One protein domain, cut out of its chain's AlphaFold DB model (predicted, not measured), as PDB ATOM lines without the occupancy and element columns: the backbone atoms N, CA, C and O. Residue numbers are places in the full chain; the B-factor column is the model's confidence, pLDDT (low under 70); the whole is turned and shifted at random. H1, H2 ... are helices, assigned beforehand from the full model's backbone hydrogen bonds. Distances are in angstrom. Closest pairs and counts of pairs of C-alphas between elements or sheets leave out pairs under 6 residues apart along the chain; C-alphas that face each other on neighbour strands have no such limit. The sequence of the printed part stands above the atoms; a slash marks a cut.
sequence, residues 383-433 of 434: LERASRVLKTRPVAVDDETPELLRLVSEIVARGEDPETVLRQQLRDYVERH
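This is residues 383 to 433 of the 434 residues of an uncharacterized protein of Chloroflexia bacterium (UniProt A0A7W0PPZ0). A long helix, H3, starts at a small body of two shorter helices, H1 and H2, packed together at a steep angle, and its residues 423 to 433 stick out as a free arm. A loop, residues 393 to 402, joins H1 to H2. The printed part has 51 residues with three named helices, in the order H1, H2, H3, and no named strand; the class is all helix. It is only just loose, close to compact, with a radius of gyration of the C-alphas of 12.0 A, and elongated, spanning 35 by 21 by 17 A.

H3, the longest helix, has residues 418 to 433 and measures 22.2 A from C-alpha 418 at (-25.063, -22.050, -49.570) to C-alpha 433 at (-19.562, -43.489, -51.417). H2 has residues 403 to 413 and measures 15.3 A. H1 has residues 383 to 392 and measures 14.4 A, beginning with C-alpha 383 at (-31.499, -22.212, -51.561).

H3 touches H1 with residues 418 to 419 alone; their closest C-alphas, those of Leu 383 and Glu 419, are 6.1 A apart. They run opposite ways at 38 degrees, a tilt only just steep. H3 and H2 only just touch, and only at the corner by their link, with 3 pairs of C-alphas within 8 A; the closest are those of Ile 411 and Pro 418, 5.9 A apart. H1 and H2 touch, the closest C-alphas being those of Ser 387 and Val 412 at 6.3 A; they run the same way at a steep tilt of 57 degrees. In H1, H2 and H3 every O i to N i+4 pair is within hydrogen-bond range.

The two farthest C-alphas, those of Arg 393 and His 433, are 37.3 A apart. Without residues 423 to 433, which stand free, the body has 40 residues and spans 26 by 19 by 17 A. The printed part has no cut; the link from H2 to H3 is tight, that from H1 to H2 short. The mean pLDDT of the printed part is 81.0, and residues 394 to 396 are under 70.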
ATOM      1  N   LEU A 383     -32.682 -22.393 -52.397       82.69
ATOM      2  CA  LEU A 383     -31.499 -22.212 -51.561       82.69
ATOM      3  C   LEU A 383     -30.809 -20.859 -51.810       82.69
ATOM      4  O   LEU A 383     -30.561 -20.121 -50.858       82.69
ATOM      5  N   GLU A 384     -30.609 -20.474 -53.073       77.69
ATOM      6  CA  GLU A 384     -30.117 -19.137 -53.447       77.69
ATOM      7  C   GLU A 384     -31.084 -18.032 -52.997       77.69
ATOM      8  O   GLU A 384     -30.691 -16.980 -52.480       77.69
ATOM      9  N   ARG A 385     -32.389 -18.288 -53.113       75.56
ATOM     10  CA  ARG A 385     -33.406 -17.371 -52.606       75.56
ATOM     11  C   ARG A 385     -33.300 -17.208 -51.087       75.56
ATOM     12  O   ARG A 385     -33.262 -16.076 -50.604       75.56
ATOM     13  N   ALA A 386     -33.207 -18.308 -50.340       79.50
ATOM     14  CA  ALA A 386     -33.024 -18.278 -48.890       79.50
ATOM     15  C   ALA A 386     -31.733 -17.533 -48.498       79.50
ATOM     16  O   ALA A 386     -31.774 -16.668 -47.624       79.50
ATOM     17  N   SER A 387     -30.625 -17.789 -49.203       80.81
ATOM     18  CA  SER A 387     -29.339 -17.097 -49.029       80.81
ATOM     19  C   SER A 387     -29.493 -15.575 -49.120       80.81
ATOM     20  O   SER A 387     -29.098 -14.838 -48.213       80.81
ATOM     21  N   ARG A 388     -30.148 -15.071 -50.174       76.06
ATOM     22  CA  ARG A 388     -30.355 -13.626 -50.377       76.06
ATOM     23  C   ARG A 388     -31.305 -12.996 -49.369       76.06
ATOM     24  O   ARG A 388     -31.046 -11.875 -48.919       76.06
ATOM     25  N   VAL A 389     -32.394 -13.684 -49.022       77.50
ATOM     26  CA  VAL A 389     -33.333 -13.218 -47.990       77.50
ATOM     27  C   VAL A 389     -32.602 -13.057 -46.666       77.50
ATOM     28  O   VAL A 389     -32.691 -11.995 -46.063       77.50
ATOM     29  N   LEU A 390     -31.819 -14.054 -46.256       77.81
ATOM     30  CA  LEU A 390     -31.092 -14.026 -44.987       77.81
ATOM     31  C   LEU A 390     -29.947 -12.998 -44.984       77.81
ATOM     32  O   LEU A 390     -29.704 -12.372 -43.957       77.81
ATOM     33  N   LYS A 391     -29.305 -12.729 -46.133       77.38
ATOM     34  CA  LYS A 391     -28.338 -11.616 -46.277       77.38
ATOM     35  C   LYS A 391     -28.989 -10.238 -46.111       77.38
ATOM     36  O   LYS A 391     -28.390  -9.339 -45.533       77.38
ATOM     37  N   THR A 392     -30.196 -10.048 -46.648       71.62
ATOM     38  CA  THR A 392     -30.897  -8.746 -46.622       71.62
ATOM     39  C   THR A 392     -31.714  -8.520 -45.357       71.62
ATOM     40  O   THR A 392     -31.875  -7.382 -44.917       71.62
ATOM     41  N   ARG A 393     -32.236  -9.594 -44.772       71.56
ATOM     42  CA  ARG A 393     -32.972  -9.629 -43.513       71.56
ATOM     43  C   ARG A 393     -32.396 -10.762 -42.667       71.56
ATOM     44  O   ARG A 393     -32.952 -11.860 -42.688       71.56
ATOM     45  N   PRO A 394     -31.301 -10.510 -41.933       66.75
ATOM     46  CA  PRO A 394     -30.774 -11.485 -40.994       66.75
ATOM     47  C   PRO A 394     -31.867 -11.816 -39.977       66.75
ATOM     48  O   PRO A 394     -32.322 -10.937 -39.243       66.75
ATOM     49  N   VAL A 395     -32.338 -13.059 -39.981       66.00
ATOM     50  CA  VAL A 395     -33.271 -13.553 -38.967       66.00
ATOM     51  C   VAL A 395     -32.425 -14.087 -37.820       66.00
ATOM     52  O   VAL A 395     -31.466 -14.823 -38.053       66.00
ATOM     53  N   ALA A 396     -32.739 -13.687 -36.586       67.38
ATOM     54  CA  ALA A 396     -32.125 -14.301 -35.419       67.38
ATOM     55  C   ALA A 396     -32.535 -15.776 -35.406       67.38
ATOM     56  O   ALA A 396     -33.719 -16.079 -35.315       67.38
ATOM     57  N   VAL A 397     -31.560 -16.671 -35.563       70.00
ATOM     58  CA  VAL A 397     -31.801 -18.107 -35.447       70.00
ATOM     59  C   VAL A 397     -32.163 -18.399 -33.996       70.00
ATOM     60  O   VAL A 397     -31.374 -18.123 -33.089       70.00
ATOM     61  N   ASP A 398     -33.342 -18.961 -33.796       76.94
ATOM     62  CA  ASP A 398     -33.841 -19.455 -32.518       76.94
ATOM     63  C   ASP A 398     -34.234 -20.936 -32.626       76.94
ATOM     64  O   ASP A 398     -34.135 -21.554 -33.691       76.94
ATOM     65  N   ASP A 399     -34.683 -21.510 -31.511       74.88
ATOM     66  CA  ASP A 399     -35.105 -22.913 -31.440       74.88
ATOM     67  C   ASP A 399     -36.372 -23.207 -32.274       74.88
ATOM     68  O   ASP A 399     -36.682 -24.370 -32.530       74.88
ATOM     69  N   GLU A 400     -37.102 -22.175 -32.719       79.62
ATOM     70  CA  GLU A 400     -38.290 -22.303 -33.575       79.62
ATOM     71  C   GLU A 400     -37.952 -22.214 -35.075       79.62
ATOM     72  O   GLU A 400     -38.788 -22.517 -35.933       79.62
ATOM     73  N   THR A 401     -36.714 -21.843 -35.417       80.69
ATOM     74  CA  THR A 401     -36.260 -21.706 -36.800       80.69
ATOM     75  C   THR A 401     -36.138 -23.082 -37.471       80.69
ATOM     76  O   THR A 401     -35.415 -23.950 -36.973       80.69
ATOM     77  N   PRO A 402     -36.770 -23.306 -38.643       86.25
ATOM     78  CA  PRO A 402     -36.654 -24.572 -39.363       86.25
ATOM     79  C   PRO A 402     -35.195 -24.961 -39.639       86.25
ATOM     80  O   PRO A 402     -34.404 -24.139 -40.101       86.25
ATOM     81  N   GLU A 403     -34.855 -26.233 -39.421       86.62
ATOM     82  CA  GLU A 403     -33.474 -26.741 -39.448       86.62
ATOM     83  C   GLU A 403     -32.696 -26.358 -40.717       86.62
ATOM     84  O   GLU A 403     -31.567 -25.870 -40.635       86.62
ATOM     85  N   LEU A 404     -33.314 -26.515 -41.892       85.31
ATOM     86  CA  LEU A 404     -32.688 -26.149 -43.164       85.31
ATOM     87  C   LEU A 404     -32.382 -24.647 -43.237       85.31
ATOM     88  O   LEU A 404     -31.305 -24.271 -43.684       85.31
ATOM     89  N   LEU A 405     -33.284 -23.783 -42.761       85.00
ATOM     90  CA  LEU A 405     -33.047 -22.336 -42.746       85.00
ATOM     91  C   LEU A 405     -31.934 -21.952 -41.773       85.00
ATOM     92  O   LEU A 405     -31.148 -21.059 -42.091       85.00
ATOM     93  N   ARG A 406     -31.815 -22.648 -40.638       86.12
ATOM     94  CA  ARG A 406     -30.693 -22.459 -39.712       86.12
ATOM     95  C   ARG A 406     -29.354 -22.773 -40.383       86.12
ATOM     96  O   ARG A 406     -28.455 -21.938 -40.339       86.12
ATOM     97  N   LEU A 407     -29.235 -23.928 -41.042       87.81
ATOM     98  CA  LEU A 407     -28.003 -24.323 -41.739       87.81
ATOM     99  C   LEU A 407     -27.618 -23.313 -42.829       87.81
ATOM    100  O   LEU A 407     -26.462 -22.904 -42.920       87.81
ATOM    101  N   VAL A 408     -28.595 -22.855 -43.616       87.56
ATOM    102  CA  VAL A 408     -28.378 -21.813 -44.632       87.56
ATOM    103  C   VAL A 408     -27.927 -20.503 -43.985       87.56
ATOM    104  O   VAL A 408     -26.973 -19.891 -44.460       87.56
ATOM    105  N   SER A 409     -28.559 -20.088 -42.884       85.62
ATOM    106  CA  SER A 409     -28.194 -18.871 -42.152       85.62
ATOM    107  C   SER A 409     -26.764 -18.924 -41.608       85.62
ATOM    108  O   SER A 409     -26.049 -17.928 -41.676       85.62
ATOM    109  N   GLU A 410     -26.316 -20.077 -41.107       87.44
ATOM    110  CA  GLU A 410     -24.946 -20.277 -40.617       87.44
ATOM    111  C   GLU A 410     -23.901 -20.220 -41.738       87.44
ATOM    112  O   GLU A 410     -22.806 -19.695 -41.536       87.44
ATOM    113  N   ILE A 411     -24.217 -20.745 -42.926       86.19
ATOM    114  CA  ILE A 411     -23.344 -20.639 -44.107       86.19
ATOM    115  C   ILE A 411     -23.265 -19.180 -44.575       86.19
ATOM    116  O   ILE A 411     -22.174 -18.644 -44.766       86.19
ATOM    117  N   VAL A 412     -24.411 -18.500 -44.675       85.31
ATOM    118  CA  VAL A 412     -24.480 -17.079 -45.045       85.31
ATOM    119  C   VAL A 412     -23.701 -16.201 -44.064       85.31
ATOM    120  O   VAL A 412     -22.978 -15.304 -44.493       85.31
ATOM    121  N   ALA A 413     -23.809 -16.460 -42.757       85.69
ATOM    122  CA  ALA A 413     -23.099 -15.711 -41.719       85.69
ATOM    123  C   ALA A 413     -21.568 -15.853 -41.809       85.69
ATOM    124  O   ALA A 413     -20.847 -14.954 -41.378       85.69
ATOM    125  N   ARG A 414     -21.070 -16.946 -42.401       86.88
ATOM    126  CA  ARG A 414     -19.644 -17.149 -42.707       86.88
ATOM    127  C   ARG A 414     -19.183 -16.439 -43.985       86.88
ATOM    128  O   ARG A 414     -17.995 -16.457 -44.290       86.88
ATOM    129  N   GLY A 415     -20.096 -15.799 -44.716       82.44
ATOM    130  CA  GLY A 415     -19.809 -15.151 -45.996       82.44
ATOM    131  C   GLY A 415     -19.738 -16.120 -47.178       82.44
ATOM    132  O   GLY A 415     -19.337 -15.723 -48.268       82.44
ATOM    133  N   GLU A 416     -20.136 -17.375 -46.980       81.81
ATOM    134  CA  GLU A 416     -20.129 -18.412 -48.009       81.81
ATOM    135  C   GLU A 416     -21.454 -18.418 -48.796       81.81
ATOM    136  O   GLU A 416     -22.473 -17.869 -48.358       81.81
ATOM    137  N   ASP A 417     -21.449 -19.032 -49.981       79.69
ATOM    138  CA  ASP A 417     -22.653 -19.253 -50.780       79.69
ATOM    139  C   ASP A 417     -23.248 -20.655 -50.516       79.69
ATOM    140  O   ASP A 417     -22.603 -21.653 -50.846       79.69
ATOM    141  N   PRO A 418     -24.459 -20.766 -49.935       84.31
ATOM    142  CA  PRO A 418     -25.063 -22.050 -49.570       84.31
ATOM    143  C   PRO A 418     -25.248 -23.023 -50.734       84.31
ATOM    144  O   PRO A 418     -25.071 -24.225 -50.542       84.31
ATOM    145  N   GLU A 419     -25.572 -22.523 -51.928       82.56
ATOM    146  CA  GLU A 419     -25.716 -23.349 -53.131       82.56
ATOM    147  C   GLU A 419     -24.378 -23.997 -53.507       82.56
ATOM    148  O   GLU A 419     -24.297 -25.206 -53.720       82.56
ATOM    149  N   THR A 420     -23.302 -23.212 -53.522       77.94
ATOM    150  CA  THR A 420     -21.944 -23.690 -53.816       77.94
ATOM    151  C   THR A 420     -21.443 -24.683 -52.763       77.94
ATOM    152  O   THR A 420     -20.943 -25.753 -53.111       77.94
ATOM    153  N   VAL A 421     -21.640 -24.380 -51.475       84.88
ATOM    154  CA  VAL A 421     -21.250 -25.272 -50.367       84.88
ATOM    155  C   VAL A 421     -21.981 -26.611 -50.454       84.88
ATOM    156  O   VAL A 421     -21.345 -27.659 -50.337       84.88
ATOM    157  N   LEU A 422     -23.298 -26.602 -50.691       86.50
ATOM    158  CA  LEU A 422     -24.080 -27.834 -50.796       86.50
ATOM    159  C   LEU A 422     -23.662 -28.670 -52.011       86.50
ATOM    160  O   LEU A 422     -23.517 -29.885 -51.882       86.50
ATOM    161  N   ARG A 423     -23.428 -28.040 -53.170       79.38
ATOM    162  CA  ARG A 423     -22.963 -28.736 -54.381       79.38
ATOM    163  C   ARG A 423     -21.600 -29.397 -54.169       79.38
ATOM    164  O   ARG A 423     -21.452 -30.571 -54.506       79.38
ATOM    165  N   GLN A 424     -20.644 -28.701 -53.549       78.94
ATOM    166  CA  GLN A 424     -19.335 -29.280 -53.241       78.94
ATOM    167  C   GLN A 424     -19.446 -30.438 -52.243       78.94
ATOM    168  O   GLN A 424     -18.912 -31.517 -52.484       78.94
ATOM    169  N   GLN A 425     -20.189 -30.255 -51.148       87.75
ATOM    170  CA  GLN A 425     -20.371 -31.310 -50.149       87.75
ATOM    171  C   GLN A 425     -21.071 -32.543 -50.722       87.75
ATOM    172  O   GLN A 425     -20.710 -33.665 -50.367       87.75
ATOM    173  N   LEU A 426     -22.056 -32.349 -51.607       85.12
ATOM    174  CA  LEU A 426     -22.723 -33.439 -52.309       85.12
ATOM    175  C   LEU A 426     -21.743 -34.184 -53.222       85.12
ATOM    176  O   LEU A 426     -21.718 -35.412 -53.177       85.12
ATOM    177  N   ARG A 427     -20.914 -33.465 -53.991       78.75
ATOM    178  CA  ARG A 427     -19.860 -34.055 -54.834       78.75
ATOM    179  C   ARG A 427     -18.908 -34.908 -53.993       78.75
ATOM    180  O   ARG A 427     -18.817 -36.112 -54.221       78.75
ATOM    181  N   ASP A 428     -18.319 -34.330 -52.948       84.31
ATOM    182  CA  ASP A 428     -17.394 -35.024 -52.042       84.31
ATOM    183  C   ASP A 428     -18.053 -36.224 -51.346       84.31
ATOM    184  O   ASP A 428     -17.404 -37.216 -51.013       84.31
ATOM    185  N   TYR A 429     -19.343 -36.121 -51.015       87.38
ATOM    186  CA  TYR A 429     -20.096 -37.212 -50.406       87.38
ATOM    187  C   TYR A 429     -20.303 -38.354 -51.400       87.38
ATOM    188  O   TYR A 429     -20.018 -39.498 -51.054       87.38
ATOM    189  N   VAL A 430     -20.752 -38.061 -52.621       85.25
ATOM    190  CA  VAL A 430     -20.961 -39.068 -53.668       85.25
ATOM    191  C   VAL A 430     -19.642 -39.743 -54.038       85.25
ATOM    192  O   VAL A 430     -19.608 -40.967 -54.083       85.25
ATOM    193  N   GLU A 431     -18.548 -38.997 -54.205       82.62
ATOM    194  CA  GLU A 431     -17.218 -39.551 -54.515       82.62
ATOM    195  C   GLU A 431     -16.675 -40.472 -53.417       82.62
ATOM    196  O   GLU A 431     -15.997 -41.451 -53.706       82.62
ATOM    197  N   ARG A 432     -16.987 -40.199 -52.145       87.25
ATOM    198  CA  ARG A 432     -16.592 -41.068 -51.021       87.25
ATOM    199  C   ARG A 432     -17.424 -42.344 -50.899       87.25
ATOM    200  O   ARG A 432     -17.015 -43.250 -50.176       87.25
ATOM    201  N   HIS A 433     -18.597 -42.388 -51.527       83.12
ATOM    202  CA  HIS A 433     -19.562 -43.489 -51.417       83.12
ATOM    203  C   HIS A 433     -19.855 -44.171 -52.765       83.12
ATOM    204  O   HIS A 433     -20.747 -45.021 -52.827       83.12
TER     205      HIS A 433